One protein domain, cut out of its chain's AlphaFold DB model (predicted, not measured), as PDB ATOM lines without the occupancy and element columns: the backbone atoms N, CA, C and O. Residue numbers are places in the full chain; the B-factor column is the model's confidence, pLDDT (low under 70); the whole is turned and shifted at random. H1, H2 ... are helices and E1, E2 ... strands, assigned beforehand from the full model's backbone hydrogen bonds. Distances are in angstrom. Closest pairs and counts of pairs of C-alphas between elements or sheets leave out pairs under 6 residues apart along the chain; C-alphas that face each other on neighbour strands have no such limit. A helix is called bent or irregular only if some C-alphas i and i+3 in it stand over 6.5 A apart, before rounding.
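What this domain is: This is residues 32 to 179 of the 200 residues of an uncharacterized protein of Microbacterium saperdae (UniProt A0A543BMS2). A twisted six-stranded sheet curls round one long helix, H1, while two of its strands, E3 and E4, make a long hairpin whose tip, residues 114 to 119, sticks out at one end. The short helices H2 and H3 cover the same face as H1 near the other end of the sheet, and H5 packs on the opposite face. The printed part has 148 residues, with five named helices and six named strands in the order H1 H2 H3 E1 H4 E2 E3 E4 E5 H5 E6. The sheet is mixed, in the order E1 E2 E3 E4 E5 E6, and the class is mixed, helices and strands. The whole is compact, with a radius of gyration of the C-alphas of 15.7 A and spans of 53 by 37 by 23 A.

Where its parts are: The printed part begins with H1, residues 32 to 50, from C-alpha 32 at (118.416, 163.131, 132.209) over 26.9 A. H2, residues 53 to 58, is 8.6 A long, and H3, residues 60 to 66, is 10.1 A long. H3 is irregular: C-alphas 62 and 65 are 7.2 A apart. E1, residues 70 to 72, spans 6.5 A, and H4, residues 74 to 78, spans 6.4 A. E2, residues 89 to 97, spans 21.8 A and bends by 67 degrees at residue 92. E3, residues 100 to 113, is the longest strand at 41.1 A and ends at C-alpha 113 at (105.888, 162.552, 130.821). E4, residues 120 to 132, spans 38.1 A, and E5, residues 138 to 143, spans 16.5 A. H5, residues 147 to 155, spans 13.1 A. E6, residues 176 to 178, spans 6.8 A and ends at C-alpha 178 at (133.543, 155.795, 153.553).

How they stand to each other: E2, E3, E4 and E5 form a meander, each strand the antiparallel neighbour of the one before, with three hairpins. N 95 and O 102 of E2 and E3 are 2.9 A apart, N 105 and O 128 of E3 and E4 are 2.9 A apart, and N 131 and O 140 of E4 and E5 are 2.8 A apart, each within hydrogen-bond range. Edge strand E6 is antiparallel to E5, with N 177 and O 139 at 2.9 A. Edge strand E1 is parallel to E2, with N 71 and O 89 at 2.8 A. E1, H4 and E2 form a strand-helix-strand unit, two parallel neighbour strands with a helix between, and its crossover is right-handed. The sheet has three layers with its helices, which are on both faces: H1, H2 and H3 on one, H5 on the other. The closest C-alphas of H1 and E3 are those of Leu 34 and Val 111, 6.0 A apart. H2 is on the sheet at a height of 8.5 A, and H3 at 8.2 A. H2 and H3 only just touch, only at the corner, with 3 pairs of C-alphas within 8 A; the closest are Leu 56 and Val 63, 6.1 A apart. H5 is over E3 at a height of 8.8 A and runs slantwise to it, at 34 degrees on the local plane. H4 only grazes the sheet with residues 74 to 77. Every O i to N i+4 pair is within hydrogen-bond range in H1, H2 and H4; H5 has 4 of 5, and H3 has 1 of 3, beside 2 of 4 O i to N i+3 pairs.

The domain as a whole: The two C-alphas farthest apart, those of Asp 98 and Phe 117, are 54.5 A apart. The printed part has no cut. The link from H5 to E6 is long, 20 residues, and in it residues 164 to 165 pair in parallel with residues 124 to 125 of E4. The mean pLDDT of the printed part is 86.4; it is under 70 at residue 86, residues 115 to 118 and residues 148 to 162.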
ATOM      1  N   ARG A  32     117.739 162.558 131.031       87.19
ATOM      2  CA  ARG A  32     118.416 163.131 132.209       87.19
ATOM      3  C   ARG A  32     117.747 162.756 133.524       87.19
ATOM      4  O   ARG A  32     118.439 162.484 134.498       87.19
ATOM      5  N   GLN A  33     116.416 162.806 133.574       88.44
ATOM      6  CA  GLN A  33     115.677 162.451 134.781       88.44
ATOM      7  C   GLN A  33     115.855 160.964 135.098       88.44
ATOM      8  O   GLN A  33     116.150 160.625 136.235       88.44
ATOM      9  N   LEU A  34     115.775 160.108 134.080       90.56
ATOM     10  CA  LEU A  34     116.002 158.674 134.186       90.56
ATOM     11  C   LEU A  34     117.399 158.372 134.737       90.56
ATOM     12  O   LEU A  34     117.531 157.628 135.704       90.56
ATOM     13  N   ARG A  35     118.446 158.990 134.170       92.50
ATOM     14  CA  ARG A  35     119.823 158.846 134.666       92.50
ATOM     15  C   ARG A  35     119.973 159.353 136.104       92.50
ATOM     16  O   ARG A  35     120.647 158.705 136.895       92.50
ATOM     17  N   SER A  36     119.337 160.472 136.453       93.94
ATOM     18  CA  SER A  36     119.356 161.001 137.824       93.94
ATOM     19  C   SER A  36     118.700 160.041 138.814       93.94
ATOM     20  O   SER A  36     119.278 159.758 139.852       93.94
ATOM     21  N   GLU A  37     117.525 159.501 138.491       93.00
ATOM     22  CA  GLU A  37     116.820 158.562 139.371       93.00
ATOM     23  C   GLU A  37     117.575 157.230 139.504       93.00
ATOM     24  O   GLU A  37     117.643 156.665 140.592       93.00
ATOM     25  N   LEU A  38     118.204 156.745 138.426       94.19
ATOM     26  CA  LEU A  38     119.093 155.580 138.493       94.19
ATOM     27  C   LEU A  38     120.306 155.842 139.390       94.19
ATOM     28  O   LEU A  38     120.659 154.977 140.189       94.19
ATOM     29  N   ALA A  39     120.926 157.020 139.283       96.44
ATOM     30  CA  ALA A  39     122.024 157.421 140.160       96.44
ATOM     31  C   ALA A  39     121.576 157.443 141.630       96.44
ATOM     32  O   ALA A  39     122.210 156.792 142.460       96.44
ATOM     33  N   ASP A  40     120.440 158.079 141.927       96.25
ATOM     34  CA  ASP A  40     119.865 158.147 143.276       96.25
ATOM     35  C   ASP A  40     119.573 156.749 143.847       96.25
ATOM     36  O   ASP A  40     119.821 156.485 145.024       96.25
ATOM     37  N   MET A  41     119.082 155.814 143.027       95.31
ATOM     38  CA  MET A  41     118.855 154.434 143.466       95.31
ATOM     39  C   MET A  41     120.158 153.686 143.750       95.31
ATOM     40  O   MET A  41     120.217 152.947 144.731       95.31
ATOM     41  N   VAL A  42     121.203 153.853 142.935       96.69
ATOM     42  CA  VAL A  42     122.522 153.250 143.210       96.69
ATOM     43  C   VAL A  42     123.099 153.812 144.509       96.69
ATOM     44  O   VAL A  42     123.582 153.057 145.355       96.69
ATOM     45  N   GLU A  43     122.999 155.125 144.711       97.06
ATOM     46  CA  GLU A  43     123.437 155.779 145.942       97.06
ATOM     47  C   GLU A  43     122.617 155.344 147.164       97.06
ATOM     48  O   GLU A  43     123.177 155.163 148.245       97.06
ATOM     49  N   GLY A  44     121.319 155.094 146.990       95.94
ATOM     50  CA  GLY A  44     120.466 154.514 148.023       95.94
ATOM     51  C   GLY A  44     120.875 153.088 148.402       95.94
ATOM     52  O   GLY A  44     120.796 152.722 149.576       95.94
ATOM     53  N   ALA A  45     121.372 152.293 147.448       96.50
ATOM     54  CA  ALA A  45     121.893 150.956 147.732       96.50
ATOM     55  C   ALA A  45     123.156 151.028 148.599       96.50
ATOM     56  O   ALA A  45     123.311 150.234 149.530       96.50
ATOM     57  N   GLN A  46     124.042 151.993 148.325       96.56
ATOM     58  CA  GLN A  46     125.214 152.256 149.166       96.56
ATOM     59  C   GLN A  46     124.783 152.606 150.594       96.56
ATOM     60  O   GLN A  46     125.291 152.010 151.542       96.56
ATOM     61  N   ASP A  47     123.805 153.503 150.745       95.19
ATOM     62  CA  ASP A  47     123.295 153.937 152.050       95.19
ATOM     63  C   ASP A  47     122.680 152.786 152.851       95.19
ATOM     64  O   ASP A  47     122.937 152.654 154.053       95.19
ATOM     65  N   ALA A  48     121.893 151.933 152.191       95.00
ATOM     66  CA  ALA A  48     121.299 150.754 152.811       95.00
ATOM     67  C   ALA A  48     122.376 149.745 153.242       95.00
ATOM     68  O   ALA A  48     122.335 149.224 154.357       95.00
ATOM     69  N   THR A  49     123.370 149.515 152.386       95.94
ATOM     70  CA  THR A  49     124.460 148.556 152.624       95.94
ATOM     71  C   THR A  49     125.426 149.046 153.706       95.94
ATOM     72  O   THR A  49     125.946 148.244 154.482       95.94
ATOM     73  N   TRP A  50     125.650 150.359 153.812       95.88
ATOM     74  CA  TRP A  50     126.626 150.954 154.728       95.88
ATOM     75  C   TRP A  50     126.424 150.551 156.193       95.88
ATOM     76  O   TRP A  50     127.394 150.360 156.935       95.88
ATOM     77  N   GLN A  51     125.171 150.404 156.621       94.12
ATOM     78  CA  GLN A  51     124.844 150.032 158.000       94.12
ATOM     79  C   GLN A  51     125.278 148.604 158.353       94.12
ATOM     80  O   GLN A  51     125.547 148.348 159.519       94.12
ATOM     81  N   PHE A  52     125.399 147.728 157.352       96.06
ATOM     82  CA  PHE A  52     125.716 146.304 157.494       96.06
ATOM     83  C   PHE A  52     127.113 145.948 156.969       96.06
ATOM     84  O   PHE A  52     127.438 144.780 156.781       96.06
ATOM     85  N   ARG A  53     127.939 146.945 156.637       96.31
ATOM     86  CA  ARG A  53     129.208 146.749 155.914       96.31
ATOM     87  C   ARG A  53     130.195 145.828 156.647       96.31
ATOM     88  O   ARG A  53     130.898 145.057 156.005       96.31
ATOM     89  N   GLU A  54     130.256 145.887 157.976       96.62
ATOM     90  CA  GLU A  54     131.180 145.061 158.763       96.62
ATOM     91  C   GLU A  54     130.687 143.611 158.810       96.62
ATOM     92  O   GLU A  54     131.464 142.667 158.640       96.62
ATOM     93  N   GLU A  55     129.378 143.428 158.955       96.88
ATOM     94  CA  GLU A  55     128.727 142.127 158.950       96.88
ATOM     95  C   GLU A  55     128.774 141.483 157.555       96.88
ATOM     96  O   GLU A  55     129.099 140.302 157.443       96.88
ATOM     97  N   LEU A  56     128.564 142.251 156.483       96.44
ATOM     98  CA  LEU A  56     128.706 141.807 155.090       96.44
ATOM     99  C   LEU A  56     130.152 141.440 154.737       96.44
ATOM    100  O   LEU A  56     130.395 140.499 153.974       96.44
ATOM    101  N   ALA A  57     131.137 142.151 155.288       96.31
ATOM    102  CA  ALA A  57     132.538 141.770 155.144       96.31
ATOM    103  C   ALA A  57     132.829 140.437 155.862       96.31
ATOM    104  O   ALA A  57     133.608 139.615 155.369       96.31
ATOM    105  N   ALA A  58     132.173 140.167 156.995       96.44
ATOM    106  CA  ALA A  58     132.368 138.955 157.788       96.44
ATOM    107  C   ALA A  58     131.620 137.725 157.235       96.44
ATOM    108  O   ALA A  58     132.259 136.700 156.971       96.44
ATOM    109  N   ASP A  59     130.310 137.823 157.024       96.50
ATOM    110  CA  ASP A  59     129.432 136.737 156.574       96.50
ATOM    111  C   ASP A  59     128.265 137.278 155.724       96.50
ATOM    112  O   ASP A  59     127.166 137.517 156.231       96.50
ATOM    113  N   PRO A  60     128.483 137.502 154.417       95.62
ATOM    114  CA  PRO A  60     127.494 138.181 153.593       95.62
ATOM    115  C   PRO A  60     126.221 137.364 153.361       95.62
ATOM    116  O   PRO A  60     125.142 137.943 153.284       95.62
ATOM    117  N   GLU A  61     126.312 136.032 153.315       96.06
ATOM    118  CA  GLU A  61     125.147 135.156 153.122       96.06
ATOM    119  C   GLU A  61     124.181 135.207 154.313       96.06
ATOM    120  O   GLU A  61     122.971 135.094 154.136       96.06
ATOM    121  N   ALA A  62     124.695 135.406 155.530       94.12
ATOM    122  CA  ALA A  62     123.859 135.536 156.721       94.12
ATOM    123  C   ALA A  62     123.142 136.893 156.805       94.12
ATOM    124  O   ALA A  62     122.069 136.983 157.395       94.12
ATOM    125  N   VAL A  63     123.738 137.942 156.232       95.06
ATOM    126  CA  VAL A  63     123.348 139.339 156.480       95.06
ATOM    127  C   VAL A  63     122.536 139.924 155.332       95.06
ATOM    128  O   VAL A  63     121.732 140.828 155.543       95.06
ATOM    129  N   ILE A  64     122.697 139.413 154.110       93.12
ATOM    130  CA  ILE A  64     122.092 140.013 152.917       93.12
ATOM    131  C   ILE A  64     120.564 140.138 153.000       93.12
ATOM    132  O   ILE A  64     120.003 141.120 152.526       93.12
ATOM    133  N   SER A  65     119.890 139.201 153.677       92.38
ATOM    134  CA  SER A  65     118.440 139.256 153.904       92.38
ATOM    135  C   SER A  65     117.992 140.345 154.886       92.38
ATOM    136  O   SER A  65     116.801 140.643 154.964       92.38
ATOM    137  N   GLU A  66     118.916 140.907 155.666       93.69
ATOM    138  CA  GLU A  66     118.657 141.995 156.613       93.69
ATOM    139  C   GLU A  66     118.805 143.377 155.961       93.69
ATOM    140  O   GLU A  66     118.241 144.357 156.455       93.69
ATOM    141  N   VAL A  67     119.513 143.462 154.826       93.06
ATOM    142  CA  VAL A  67     119.694 144.711 154.083       93.06
ATOM    143  C   VAL A  67     118.374 145.097 153.415       93.06
ATOM    144  O   VAL A  67     117.959 144.540 152.397       93.06
ATOM    145  N   GLY A  68     117.685 146.072 154.010       90.81
ATOM    146  CA  GLY A  68     116.375 146.520 153.549       90.81
ATOM    147  C   GLY A  68     116.379 146.966 152.082       90.81
ATOM    148  O   GLY A  68     117.235 147.736 151.659       90.81
ATOM    149  N   GLY A  69     115.388 146.506 151.316       88.06
ATOM    150  CA  GLY A  69     115.206 146.866 149.906       88.06
ATOM    151  C   GLY A  69     115.926 145.955 148.907       88.06
ATOM    152  O   GLY A  69     115.572 146.008 147.726       88.06
ATOM    153  N   ILE A  70     116.859 145.104 149.356       93.31
ATOM    154  CA  ILE A  70     117.490 144.074 148.521       93.31
ATOM    155  C   ILE A  70     116.601 142.823 148.479       93.31
ATOM    156  O   ILE A  70     116.242 142.264 149.514       93.31
ATOM    157  N   ALA A  71     116.259 142.366 147.276       91.88
ATOM    158  CA  ALA A  71     115.610 141.080 147.034       91.88
ATOM    159  C   ALA A  71     116.613 140.080 146.442       91.88
ATOM    160  O   ALA A  71     117.211 140.351 145.402       91.88
ATOM    161  N   ASP A  72     116.795 138.923 147.087       92.00
ATOM    162  CA  ASP A  72     117.721 137.885 146.615       92.00
ATOM    163  C   ASP A  72     117.083 137.005 145.534       92.00
ATOM    164  O   ASP A  72     116.303 136.097 145.831       92.00
ATOM    165  N   ALA A  73     117.421 137.272 144.271       90.06
ATOM    166  CA  ALA A  73     116.907 136.529 143.127       90.06
ATOM    167  C   ALA A  73     117.793 135.348 142.711       90.06
ATOM    168  O   ALA A  73     117.372 134.561 141.863       90.06
ATOM    169  N   ARG A  74     118.981 135.157 143.301       90.81
ATOM    170  CA  ARG A  74     119.971 134.154 142.849       90.81
ATOM    171  C   ARG A  74     119.398 132.739 142.756       90.81
ATOM    172  O   ARG A  74     119.679 132.002 141.809       90.81
ATOM    173  N   ALA A  75     118.550 132.370 143.719       87.69
ATOM    174  CA  ALA A  75     117.861 131.083 143.718       87.69
ATOM    175  C   ALA A  75     116.885 130.949 142.535       87.69
ATOM    176  O   ALA A  75     116.907 129.933 141.842       87.69
ATOM    177  N   ALA A  76     116.080 131.981 142.268       85.56
ATOM    178  CA  ALA A  76     115.122 131.991 141.163       85.56
ATOM    179  C   ALA A  76     115.798 132.036 139.787       85.56
ATOM    180  O   ALA A  76     115.324 131.430 138.833       85.56
ATOM    181  N   LEU A  77     116.968 132.667 139.694       83.56
ATOM    182  CA  LEU A  77     117.779 132.666 138.476       83.56
ATOM    183  C   LEU A  77     118.385 131.293 138.161       83.56
ATOM    184  O   LEU A  77     118.679 130.992 137.005       83.56
ATOM    185  N   SER A  78     118.557 130.450 139.181       84.00
ATOM    186  CA  SER A  78     119.075 129.087 139.032       84.00
ATOM    187  C   SER A  78     117.977 128.045 138.796       84.00
ATOM    188  O   SER A  78     118.265 126.961 138.283       84.00
ATOM    189  N   ASP A  79     116.729 128.349 139.164       84.44
ATOM    190  CA  ASP A  79     115.578 127.456 139.036       84.44
ATOM    191  C   ASP A  79     114.383 128.189 138.394       84.44
ATOM    192  O   ASP A  79     113.701 128.959 139.072       84.44
ATOM    193  N   PRO A  80     114.054 127.898 137.118       76.81
ATOM    194  CA  PRO A  80     112.987 128.585 136.388       76.81
ATOM    195  C   PRO A  80     111.575 128.278 136.915       76.81
ATOM    196  O   PRO A  80     110.592 128.767 136.360       76.81
ATOM    197  N   THR A  81     111.439 127.413 137.923       84.25
ATOM    198  CA  THR A  81     110.155 127.136 138.582       84.25
ATOM    199  C   THR A  81     109.871 128.063 139.760       84.25
ATOM    200  O   THR A  81     108.734 128.097 140.237       84.25
ATOM    201  N   LEU A  82     110.878 128.799 140.234       80.62
ATOM    202  CA  LEU A  82     110.750 129.742 141.335       80.62
ATOM    203  C   LEU A  82     110.387 131.134 140.810       80.62
ATOM    204  O   LEU A  82     110.886 131.580 139.781       80.62
ATOM    205  N   GLU A  83     109.525 131.833 141.545       79.75
ATOM    206  CA  GLU A  83     109.231 133.237 141.267       79.75
ATOM    207  C   GLU A  83     110.434 134.099 141.650       79.75
ATOM    208  O   GLU A  83     111.014 133.940 142.729       79.75
ATOM    209  N   VAL A  84     110.796 135.033 140.773       76.88
ATOM    210  CA  VAL A  84     111.818 136.033 141.067       76.88
ATOM    211  C   VAL A  84     111.261 137.005 142.113       76.88
ATOM    212  O   VAL A  84     110.239 137.648 141.860       76.88
ATOM    213  N   PRO A  85     111.898 137.146 143.289       76.31
ATOM    214  CA  PRO A  85     111.504 138.158 144.253       76.31
ATOM    215  C   PRO A  85     111.914 139.549 143.761       76.31
ATOM    216  O   PRO A  85     113.016 139.739 143.252       76.31
ATOM    217  N   PHE A  86     111.040 140.535 143.967       68.81
ATOM    218  CA  PHE A  86     111.277 141.916 143.552       68.81
ATOM    219  C   PHE A  86     111.453 142.837 144.759       68.81
ATOM    220  O   PHE A  86     110.621 142.867 145.669       68.81
ATOM    221  N   GLY A  87     112.542 143.601 144.732       76.19
ATOM    222  CA  GLY A  87     112.875 144.662 145.680       76.19
ATOM    223  C   GLY A  87     113.219 145.954 144.943       76.19
ATOM    224  O   GLY A  87     113.106 146.027 143.721       76.19
ATOM    225  N   VAL A  88     113.664 146.971 145.683       88.00
ATOM    226  CA  VAL A  88     114.222 148.199 145.079       88.00
ATOM    227  C   VAL A  88     115.519 147.863 144.337       88.00
ATOM    228  O   VAL A  88     115.768 148.357 143.237       88.00
ATOM    229  N   TRP A  89     116.308 146.955 144.911       92.44
ATOM    230  CA  TRP A  89     117.490 146.369 144.293       92.44
ATOM    231  C   TRP A  89     117.327 144.859 144.259       92.44
ATOM    232  O   TRP A  89     116.901 144.249 145.239       92.44
ATOM    233  N   THR A  90     117.660 144.247 143.133       92.12
ATOM    234  CA  THR A  90     117.616 142.793 142.978       92.12
ATOM    235  C   THR A  90     119.040 142.265 142.956       92.12
ATOM    236  O   THR A  90     119.839 142.686 142.120       92.12
ATOM    237  N   LEU A  91     119.358 141.365 143.881       93.81
ATOM    238  CA  LEU A  91     120.648 140.694 143.966       93.81
ATOM    239  C   LEU A  91     120.677 139.504 143.018       93.81
ATOM    240  O   LEU A  91     119.836 138.607 143.105       93.81
ATOM    241  N   ILE A  92     121.671 139.510 142.134       91.69
ATOM    242  CA  ILE A  92     121.838 138.492 141.095       91.69
ATOM    243  C   ILE A  92     123.131 137.694 141.242       91.69
ATOM    244  O   ILE A  92     123.203 136.575 140.742       91.69
ATOM    245  N   ASP A  93     124.120 138.237 141.951       93.44
ATOM    246  CA  ASP A  93     125.325 137.518 142.350       93.44
ATOM    247  C   ASP A  93     125.880 138.080 143.664       93.44
ATOM    248  O   ASP A  93     125.642 139.237 144.022       93.44
ATOM    249  N   LEU A  94     126.592 137.232 144.397       95.38
ATOM    250  CA  LEU A  94     127.272 137.581 145.637       95.38
ATOM    251  C   LEU A  94     128.585 136.809 145.698       95.38
ATOM    252  O   LEU A  94     128.597 135.581 145.807       95.38
ATOM    253  N   ALA A  95     129.694 137.538 145.678       95.69
ATOM    254  CA  ALA A  95     131.023 136.953 145.663       95.69
ATOM    255  C   ALA A  95     131.868 137.505 146.809       95.69
ATOM    256  O   ALA A  95     131.964 138.710 147.013       95.69
ATOM    257  N   LYS A  96     132.544 136.616 147.539       95.44
ATOM    258  CA  LYS A  96     133.535 136.995 148.549       95.44
ATOM    259  C   LYS A  96     134.933 136.637 148.060       95.44
ATOM    260  O   LYS A  96     135.210 135.480 147.748       95.44
ATOM    261  N   THR A  97     135.799 137.638 147.991       92.25
ATOM    262  CA  THR A  97     137.173 137.547 147.483       92.25
ATOM    263  C   THR A  97     138.158 138.160 148.480       92.25
ATOM    264  O   THR A  97     137.756 138.721 149.500       92.25
ATOM    265  N   ASP A  98     139.458 138.090 148.179       93.25
ATOM    266  CA  ASP A  98     140.490 138.772 148.972       93.25
ATOM    267  C   ASP A  98     140.368 140.310 148.903       93.25
ATOM    268  O   ASP A  98     140.856 141.008 149.792       93.25
ATOM    269  N   GLU A  99     139.714 140.841 147.863       93.81
ATOM    270  CA  GLU A  99     139.473 142.278 147.683       93.81
ATOM    271  C   GLU A  99     138.250 142.774 148.467       93.81
ATOM    272  O   GLU A  99     138.120 143.976 148.686       93.81
ATOM    273  N   GLY A 100     137.384 141.862 148.924       96.62
ATOM    274  CA  GLY A 100     136.170 142.191 149.664       96.62
ATOM    275  C   GLY A 100     134.965 141.334 149.283       96.62
ATOM    276  O   GLY A 100     135.089 140.299 148.621       96.62
ATOM    277  N   THR A 101     133.788 141.785 149.703       98.19
ATOM    278  CA  THR A 101     132.495 141.201 149.334       98.19
ATOM    279  C   THR A 101     131.867 142.042 148.224       98.19
ATOM    280  O   THR A 101     131.543 143.201 148.455       98.19
ATOM    281  N   ALA A 102     131.668 141.460 147.043       97.50
ATOM    282  CA  ALA A 102     130.964 142.070 145.921       97.50
ATOM    283  C   ALA A 102     129.499 141.611 145.891       97.50
ATOM    284  O   ALA A 102     129.222 140.412 145.845       97.50
ATOM    285  N   LEU A 103     128.576 142.572 145.913       96.69
ATOM    286  CA  LEU A 103     127.145 142.370 145.708       96.69
ATOM    287  C   LEU A 103     126.795 142.864 144.304       96.69
ATOM    288  O   LEU A 103     126.813 144.077 144.083       96.69
ATOM    289  N   THR A 104     126.452 141.965 143.384       95.38
ATOM    290  CA  THR A 104     126.004 142.349 142.040       95.38
ATOM    291  C   THR A 104     124.505 142.597 142.062       95.38
ATOM    292  O   THR A 104     123.699 141.684 142.283       95.38
ATOM    293  N   LEU A 105     124.135 143.854 141.842       94.00
ATOM    294  CA  LEU A 105     122.776 144.358 141.955       94.00
ATOM    295  C   LEU A 105     122.286 144.905 140.614       94.00
ATOM    296  O   LEU A 105     123.035 145.508 139.843       94.00
ATOM    297  N   THR A 106     120.988 144.752 140.382       91.88
ATOM    298  CA  THR A 106     120.262 145.463 139.329       91.88
ATOM    299  C   THR A 106     119.120 146.269 139.929       91.88
ATOM    300  O   THR A 106     118.454 145.837 140.874       91.88
ATOM    301  N   THR A 107     118.876 147.445 139.366       91.06
ATOM    302  CA  THR A 107     117.711 148.275 139.681       91.06
ATOM    303  C   THR A 107     117.183 148.939 138.420       91.06
ATOM    304  O   THR A 107     117.900 149.055 137.421       91.06
ATOM    305  N   LYS A 108     115.921 149.355 138.460       87.56
ATOM    306  CA  LYS A 108     115.254 150.026 137.351       87.56
ATOM    307  C   LYS A 108     114.339 151.131 137.849       87.56
ATOM    308  O   LYS A 108     113.809 151.049 138.953       87.56
ATOM    309  N   THR A 109     114.128 152.131 137.008       87.25
ATOM    310  CA  THR A 109     113.119 153.174 137.214       87.25
ATOM    311  C   THR A 109     112.439 153.486 135.890       87.25
ATOM    312  O   THR A 109     112.993 153.229 134.815       87.25
ATOM    313  N   ASP A 110     111.241 154.043 135.977       85.50
ATOM    314  CA  ASP A 110     110.508 154.584 134.849       85.50
ATOM    315  C   ASP A 110     110.237 156.071 135.066       85.50
ATOM    316  O   ASP A 110     109.845 156.516 136.144       85.50
ATOM    317  N   VAL A 111     110.427 156.853 134.008       83.38
ATOM    318  CA  VAL A 111     110.063 158.266 133.990       83.38
ATOM    319  C   VAL A 111     108.946 158.475 132.992       83.38
ATOM    320  O   VAL A 111     109.062 158.194 131.799       83.38
ATOM    321  N   SER A 112     107.835 159.010 133.483       81.75
ATOM    322  CA  SER A 112     106.656 159.278 132.671       81.75
ATOM    323  C   SER A 112     106.464 160.778 132.457       81.75
ATOM    324  O   SER A 112     106.471 161.574 133.397       81.75
ATOM    325  N   ARG A 113     106.228 161.179 131.206       75.75
ATOM    326  CA  ARG A 113     105.888 162.552 130.821       75.75
ATOM    327  C   ARG A 113     104.550 162.599 130.095       75.75
ATOM    328  O   ARG A 113     104.293 161.845 129.162       75.75
ATOM    329  N   GLY A 114     103.727 163.575 130.468       70.06
ATOM    330  CA  GLY A 114     102.434 163.836 129.839       70.06
ATOM    331  C   GLY A 114     101.276 163.715 130.825       70.06
ATOM    332  O   GLY A 114     101.464 163.743 132.038       70.06
ATOM    333  N   GLY A 115     100.063 163.634 130.287       67.31
ATOM    334  CA  GLY A 115      98.833 163.464 131.055       67.31
ATOM    335  C   GLY A 115      97.631 163.278 130.128       67.31
ATOM    336  O   GLY A 115      97.528 163.937 129.091       67.31
ATOM    337  N   GLY A 116      96.719 162.371 130.479       67.62
ATOM    338  CA  GLY A 116      95.584 161.998 129.628       67.62
ATOM    339  C   GLY A 116      95.956 160.935 128.587       67.62
ATOM    340  O   GLY A 116      96.574 159.937 128.926       67.62
ATOM    341  N   PHE A 117      95.567 161.126 127.323       67.12
ATOM    342  CA  PHE A 117      95.743 160.124 126.253       67.12
ATOM    343  C   PHE A 117      97.156 160.063 125.638       67.12
ATOM    344  O   PHE A 117      97.398 159.223 124.778       67.12
ATOM    345  N   PHE A 118      98.071 160.951 126.035       65.25
ATOM    346  CA  PHE A 118      99.417 161.065 125.457       65.25
ATOM    347  C   PHE A 118     100.487 160.997 126.550       65.25
ATOM    348  O   PHE A 118     101.240 161.951 126.756       65.25
ATOM    349  N   THR A 119     100.507 159.890 127.286       73.75
ATOM    350  CA  THR A 119     101.603 159.572 128.206       73.75
ATOM    351  C   THR A 119     102.733 158.927 127.414       73.75
ATOM    352  O   THR A 119     102.495 158.018 126.622       73.75
ATOM    353  N   MET A 120     103.949 159.425 127.612       71.44
ATOM    354  CA  MET A 120     105.191 158.796 127.168       71.44
ATOM    355  C   MET A 120     105.927 158.322 128.417       71.44
ATOM    356  O   MET A 120     105.989 159.074 129.390       71.44
ATOM    357  N   SER A 121     106.471 157.115 128.392       75.56
ATOM    358  CA  SER A 121     107.267 156.545 129.476       75.56
ATOM    359  C   SER A 121     108.577 156.034 128.901       75.56
ATOM    360  O   SER A 121     108.554 155.344 127.882       75.56
ATOM    361  N   ASP A 122     109.681 156.369 129.559       80.12
ATOM    362  CA  ASP A 122     110.984 155.763 129.305       80.12
ATOM    363  C   ASP A 122     111.364 154.938 130.533       80.12
ATOM    364  O   ASP A 122     111.199 155.397 131.663       80.12
ATOM    365  N   GLU A 123     111.872 153.732 130.305       83.62
ATOM    366  CA  GLU A 123     112.387 152.860 131.355       83.62
ATOM    367  C   GLU A 123     113.902 152.735 131.213       83.62
ATOM    368  O   GLU A 123     114.432 152.602 130.106       83.62
ATOM    369  N   GLY A 124     114.592 152.772 132.347       85.31
ATOM    370  CA  GLY A 124     116.027 152.582 132.430       85.31
ATOM    371  C   GLY A 124     116.385 151.568 133.498       85.31
ATOM    372  O   GLY A 124     115.742 151.498 134.547       85.31
ATOM    373  N   ARG A 125     117.452 150.820 133.235       88.25
ATOM    374  CA  ARG A 125     118.039 149.842 134.149       88.25
ATOM    375  C   ARG A 125     119.527 150.112 134.310       88.25
ATOM    376  O   ARG A 125     120.186 150.543 133.365       88.25
ATOM    377  N   VAL A 126     120.060 149.825 135.492       91.19
ATOM    378  CA  VAL A 126     121.505 149.830 135.746       91.19
ATOM    379  C   VAL A 126     121.921 148.582 136.517       91.19
ATOM    380  O   VAL A 126     121.243 148.155 137.453       91.19
ATOM    381  N   CYS A 127     123.068 148.040 136.116       92.94
ATOM    382  CA  CYS A 127     123.760 146.931 136.754       92.94
ATOM    383  C   CYS A 127     125.070 147.414 137.369       92.94
ATOM    384  O   CYS A 127     125.852 148.122 136.723       92.94
ATOM    385  N   PHE A 128     125.301 147.055 138.626       95.81
ATOM    386  CA  PHE A 128     126.453 147.531 139.380       95.81
ATOM    387  C   PHE A 128     126.847 146.563 140.487       95.81
ATOM    388  O   PHE A 128     126.002 145.867 141.045       95.81
ATOM    389  N   ASP A 129     128.131 146.576 140.832       97.25
ATOM    390  CA  ASP A 129     128.641 145.897 142.013       97.25
ATOM    391  C   ASP A 129     128.807 146.903 143.148       97.25
ATOM    392  O   ASP A 129     129.367 147.985 142.949       97.25
ATOM    393  N   LEU A 130     128.379 146.522 144.348       97.88
ATOM    394  CA  LEU A 130     128.848 147.131 145.589       97.88
ATOM    395  C   LEU A 130     129.937 146.244 146.181       97.88
ATOM    396  O   LEU A 130     129.654 145.159 146.686       97.88
ATOM    397  N   LEU A 131     131.181 146.710 146.116       98.31
ATOM    398  CA  LEU A 131     132.336 146.047 146.701       98.31
ATOM    399  C   LEU A 131     132.593 146.608 148.101       98.31
ATOM    400  O   LEU A 131     133.153 147.691 148.261       98.31
ATOM    401  N   VAL A 132     132.187 145.854 149.114       98.25
ATOM    402  CA  VAL A 132     132.490 146.128 150.520       98.25
ATOM    403  C   VAL A 132     133.915 145.667 150.811       98.25
ATOM    404  O   VAL A 132     134.241 144.500 150.583       98.25
ATOM    405  N   SER A 133     134.767 146.557 151.324       97.88
ATOM    406  CA  SER A 133     136.153 146.214 151.652       97.88
ATOM    407  C   SER A 133     136.235 145.104 152.719       97.88
ATOM    408  O   SER A 133     135.300 144.931 153.503       97.88
ATOM    409  N   PRO A 134     137.353 144.356 152.821       97.62
ATOM    410  CA  PRO A 134     137.456 143.212 153.736       97.62
ATOM    411  C   PRO A 134     137.285 143.563 155.222       97.62
ATOM    412  O   PRO A 134     136.997 142.693 156.039       97.62
ATOM    413  N   ASP A 135     137.503 144.827 155.576       95.94
ATOM    414  CA  ASP A 135     137.337 145.387 156.915       95.94
ATOM    415  C   ASP A 135     136.051 146.219 157.071       95.94
ATOM    416  O   ASP A 135     135.832 146.797 158.132       95.94
ATOM    417  N   GLY A 136     135.224 146.323 156.026       95.75
ATOM    418  CA  GLY A 136     134.019 147.153 156.018       95.75
ATOM    419  C   GLY A 136     134.300 148.655 156.142       95.75
ATOM    420  O   GLY A 136     133.414 149.414 156.515       95.75
ATOM    421  N   SER A 137     135.519 149.129 155.879       96.00
ATOM    422  CA  SER A 137     135.853 150.556 155.982       96.00
ATOM    423  C   SER A 137     135.361 151.397 154.799       96.00
ATOM    424  O   SER A 137     135.215 152.616 154.938       96.00
ATOM    425  N   ARG A 138     135.104 150.762 153.649       97.50
ATOM    426  CA  ARG A 138     134.727 151.414 152.391       97.50
ATOM    427  C   ARG A 138     133.774 150.540 151.578       97.50
ATOM    428  O   ARG A 138     133.856 149.314 151.639       97.50
ATOM    429  N   ILE A 139     132.915 151.179 150.786       98.19
ATOM    430  CA  ILE A 139     132.144 150.527 149.721       98.19
ATOM    431  C   ILE A 139     132.484 151.210 148.398       98.19
ATOM    432  O   ILE A 139     132.286 152.418 148.266       98.19
ATOM    433  N   ASP A 140     132.986 150.446 147.433       98.19
ATOM    434  CA  ASP A 140     133.232 150.902 146.064       98.19
ATOM    435  C   ASP A 140     132.082 150.457 145.147       98.19
ATOM    436  O   ASP A 140     131.617 149.323 145.225       98.19
ATOM    437  N   THR A 141     131.632 151.332 144.249       98.12
ATOM    438  CA  THR A 141     130.599 151.028 143.251       98.12
ATOM    439  C   THR A 141     131.221 150.883 141.875       98.12
ATOM    440  O   THR A 141     131.696 151.851 141.262       98.12
ATOM    441  N   LEU A 142     131.202 149.651 141.379       97.19
ATOM    442  CA  LEU A 142     131.865 149.250 140.148       97.19
ATOM    443  C   LEU A 142     130.835 148.915 139.064       97.19
ATOM    444  O   LEU A 142     129.725 148.482 139.374       97.19
ATOM    445  N   PRO A 143     131.164 149.147 137.781       95.06
ATOM    446  CA  PRO A 143     130.292 148.726 136.694       95.06
ATOM    447  C   PRO A 143     130.216 147.197 136.674       95.06
ATOM    448  O   PRO A 143     131.258 146.545 136.673       95.06
ATOM    449  N   ALA A 144     129.003 146.660 136.597       92.00
ATOM    450  CA  ALA A 144     128.765 145.231 136.450       92.00
ATOM    451  C   ALA A 144     127.978 144.950 135.171       92.00
ATOM    452  O   ALA A 144     127.256 145.812 134.663       92.00
ATOM    453  N   ASP A 145     128.116 143.732 134.662       84.25
ATOM    454  CA  ASP A 145     127.313 143.221 133.559       84.25
ATOM    455  C   ASP A 145     126.367 142.153 134.108       84.25
ATOM    456  O   ASP A 145     126.813 141.117 134.600       84.25
ATOM    457  N   CYS A 146     125.062 142.408 134.040       75.56
ATOM    458  CA  CYS A 146     124.067 141.420 134.438       75.56
ATOM    459  C   CYS A 146     123.809 140.362 133.352       75.56
ATOM    460  O   CYS A 146     123.012 139.453 133.584       75.56
ATOM    461  N   GLY A 147     124.404 140.479 132.161       71.81
ATOM    462  CA  GLY A 147     124.140 139.603 131.021       71.81
ATOM    463  C   GLY A 147     122.645 139.451 130.713       71.81
ATOM    464  O   GLY A 147     121.832 140.341 130.973       71.81
ATOM    465  N   ASP A 148     122.263 138.273 130.218       67.25
ATOM    466  CA  ASP A 148     120.867 137.941 129.885       67.25
ATOM    467  C   ASP A 148     119.943 137.924 131.123       67.25
ATOM    468  O   ASP A 148     118.723 138.034 131.006       67.25
ATOM    469  N   VAL A 149     120.520 137.809 132.325       65.50
ATOM    470  CA  VAL A 149     119.804 137.768 133.606       65.50
ATOM    471  C   VAL A 149     119.185 139.129 133.916       65.50
ATOM    472  O   VAL A 149     118.004 139.208 134.246       65.50
ATOM    473  N   GLY A 150     119.950 140.212 133.757       58.66
ATOM    474  CA  GLY A 150     119.433 141.571 133.950       58.66
ATOM    475  C   GLY A 150     118.314 141.909 132.966       58.66
ATOM    476  O   GLY A 150     117.346 142.573 133.340       58.66
ATOM    477  N   GLN A 151     118.417 141.397 131.734       58.84
ATOM    478  CA  GLN A 151     117.408 141.574 130.695       58.84
ATOM    479  C   GLN A 151     116.115 140.817 131.011       58.84
ATOM    480  O   GLN A 151     115.058 141.441 131.031       58.84
ATOM    481  N   ALA A 152     116.201 139.532 131.372       59.31
ATOM    482  CA  ALA A 152     115.045 138.725 131.775       59.31
ATOM    483  C   ALA A 152     114.308 139.321 132.987       59.31
ATOM    484  O   ALA A 152     113.081 139.387 132.998       59.31
ATOM    485  N   LEU A 153     115.058 139.834 133.970       61.12
ATOM    486  CA  LEU A 153     114.491 140.522 135.131       61.12
ATOM    487  C   LEU A 153     113.774 141.827 134.762       61.12
ATOM    488  O   LEU A 153     112.843 142.204 135.463       61.12
ATOM    489  N   GLY A 154     114.185 142.521 133.694       53.28
ATOM    490  CA  GLY A 154     113.508 143.737 133.225       53.28
ATOM    491  C   GLY A 154     112.342 143.491 132.269       53.28
ATOM    492  O   GLY A 154     111.379 144.251 132.302       53.28
ATOM    493  N   ASP A 155     112.384 142.421 131.473       54.38
ATOM    494  CA  ASP A 155     111.342 142.100 130.488       54.38
ATOM    495  C   ASP A 155     110.060 141.543 131.143       54.38
ATOM    496  O   ASP A 155     108.951 141.851 130.697       54.38
ATOM    497  N   ASP A 156     110.177 140.800 132.253       51.59
ATOM    498  CA  ASP A 156     109.024 140.334 133.053       51.59
ATOM    499  C   ASP A 156     108.299 141.478 133.796       51.59
ATOM    500  O   ASP A 156     107.229 141.306 134.385       51.59
ATOM    501  N   LEU A 157     108.866 142.682 133.747       49.66
ATOM    502  CA  LEU A 157     108.609 143.775 134.672       49.66
ATOM    503  C   LEU A 157     107.707 144.894 134.082       49.66
ATOM    504  O   LEU A 157     107.662 145.994 134.638       49.66
ATOM    505  N   GLN A 158     106.902 144.530 133.066       45.59
ATOM    506  CA  GLN A 158     105.779 145.230 132.393       45.59
ATOM    507  C   GLN A 158     106.049 145.811 130.988       45.59
ATOM    508  O   GLN A 158     106.542 146.917 130.834       45.59
ATOM    509  N   GLY A 159     105.517 145.111 129.974       42.78
ATOM    510  CA  GLY A 159     104.740 145.672 128.856       42.78
ATOM    511  C   GLY A 159     105.452 146.535 127.806       42.78
ATOM    512  O   GLY A 159     105.493 147.744 127.956       42.78
ATOM    513  N   ASP A 160     105.826 145.923 126.673       45.34
ATOM    514  CA  ASP A 160     106.110 146.499 125.332       45.34
ATOM    515  C   ASP A 160     107.079 147.704 125.200       45.34
ATOM    516  O   ASP A 160     107.479 148.026 124.076       45.34
ATOM    517  N   SER A 161     107.507 148.367 126.279       52.03
ATOM    518  CA  SER A 161     108.538 149.405 126.253       52.03
ATOM    519  C   SER A 161     109.914 148.777 126.425       52.03
ATOM    520  O   SER A 161     110.207 148.172 127.449       52.03
ATOM    521  N   ALA A 162     110.766 148.929 125.412       59.16
ATOM    522  CA  ALA A 162     112.154 148.499 125.488       59.16
ATOM    523  C   ALA A 162     112.876 149.276 126.605       59.16
ATOM    524  O   ALA A 162     113.092 150.481 126.475       59.16
ATOM    525  N   SER A 163     113.224 148.579 127.686       70.62
ATOM    526  CA  SER A 163     114.076 149.094 128.759       70.62
ATOM    527  C   SER A 163     115.457 149.447 128.208       70.62
ATOM    528  O   SER A 163     116.024 148.685 127.418       70.62
ATOM    529  N   ILE A 164     115.999 150.602 128.593       78.31
ATOM    530  CA  ILE A 164     117.339 151.029 128.184       78.31
ATOM    531  C   ILE A 164     118.334 150.626 129.270       78.31
ATOM    532  O   ILE A 164     118.240 151.075 130.413       78.31
ATOM    533  N   ASP A 165     119.334 149.830 128.895       83.06
ATOM    534  CA  ASP A 165     120.488 149.577 129.751       83.06
ATOM    535  C   ASP A 165     121.378 150.816 129.808       83.06
ATOM    536  O   ASP A 165     122.010 151.200 128.819       83.06
ATOM    537  N   VAL A 166     121.423 151.446 130.978       87.50
ATOM    538  CA  VAL A 166     122.280 152.594 131.250       87.50
ATOM    539  C   VAL A 166     123.540 152.096 131.939       87.50
ATOM    540  O   VAL A 166     123.504 151.565 133.050       87.50
ATOM    541  N   GLY A 167     124.685 152.277 131.282       87.88
ATOM    542  CA  GLY A 167     125.967 151.931 131.879       87.88
ATOM    543  C   GLY A 167     126.248 152.797 133.106       87.88
ATOM    544  O   GLY A 167     126.060 154.012 133.072       87.88
ATOM    545  N   LEU A 168     126.794 152.205 134.171       92.12
ATOM    546  CA  LEU A 168     127.118 152.936 135.406       92.12
ATOM    547  C   LEU A 168     128.009 154.175 135.158       92.12
ATOM    548  O   LEU A 168     127.922 155.172 135.865       92.12
ATOM    549  N   ASN A 169     128.873 154.130 134.136       92.44
ATOM    550  CA  ASN A 169     129.760 155.232 133.719       92.44
ATOM    551  C   ASN A 169     129.048 156.434 133.096       92.44
ATOM    552  O   ASN A 169     129.683 157.468 132.905       92.44
ATOM    553  N   GLU A 170     127.760 156.307 132.802       91.25
ATOM    554  CA  GLU A 170     126.911 157.392 132.313       91.25
ATOM    555  C   GLU A 170     126.137 158.079 133.443       91.25
ATOM    556  O   GLU A 170     125.507 159.109 133.210       91.25
ATOM    557  N   LEU A 171     126.184 157.522 134.656       93.00
ATOM    558  CA  LEU A 171     125.518 158.068 135.829       93.00
ATOM    559  C   LEU A 171     126.461 158.992 136.605       93.00
ATOM    560  O   LEU A 171     127.619 158.648 136.864       93.00
ATOM    561  N   ASP A 172     125.945 160.157 136.994       94.69
ATOM    562  CA  ASP A 172     126.621 161.082 137.904       94.69
ATOM    563  C   ASP A 172     126.309 160.669 139.346       94.69
ATOM    564  O   ASP A 172     125.267 161.021 139.886       94.69
ATOM    565  N   LEU A 173     127.180 159.838 139.921       94.56
ATOM    566  CA  LEU A 173     127.040 159.279 141.265       94.56
ATOM    567  C   LEU A 173     128.387 159.172 141.972       94.56
ATOM    568  O   LEU A 173     129.452 159.092 141.340       94.56
ATOM    569  N   ARG A 174     128.352 159.097 143.301       94.50
ATOM    570  CA  ARG A 174     129.529 158.797 144.123       94.50
ATOM    571  C   ARG A 174     129.972 157.346 143.929       94.50
ATOM    572  O   ARG A 174     129.204 156.404 144.080       94.50
ATOM    573  N   ARG A 175     131.247 157.155 143.589       96.56
ATOM    574  CA  ARG A 175     131.821 155.832 143.262       96.56
ATOM    575  C   ARG A 175     132.415 155.081 144.434       96.56
ATOM    576  O   ARG A 175     132.694 153.899 144.310       96.56
ATOM    577  N   SER A 176     132.657 155.776 145.525       96.81
ATOM    578  CA  SER A 176     133.220 155.219 146.738       96.81
ATOM    579  C   SER A 176     132.597 155.978 147.885       96.81
ATOM    580  O   SER A 176     132.501 157.204 147.812       96.81
ATOM    581  N   VAL A 177     132.232 155.252 148.931       96.88
ATOM    582  CA  VAL A 177     131.776 155.837 150.186       96.88
ATOM    583  C   VAL A 177     132.572 155.279 151.353       96.88
ATOM    584  O   VAL A 177     132.926 154.094 151.380       96.88
ATOM    585  N   ASP A 178     132.870 156.145 152.312       96.00
ATOM    586  CA  ASP A 178     133.543 155.795 153.553       96.00
ATOM    587  C   ASP A 178     132.906 156.500 154.766       96.00
ATOM    588  O   ASP A 178     131.896 157.200 154.681       96.00
ATOM    589  N   SER A 179     133.495 156.312 155.947       91.62
ATOM    590  CA  SER A 179     132.980 156.889 157.199       91.62
ATOM    591  C   SER A 179     132.829 158.419 157.193       91.62
ATOM    592  O   SER A 179     132.070 158.966 157.999       91.62
TER     593      SER A 179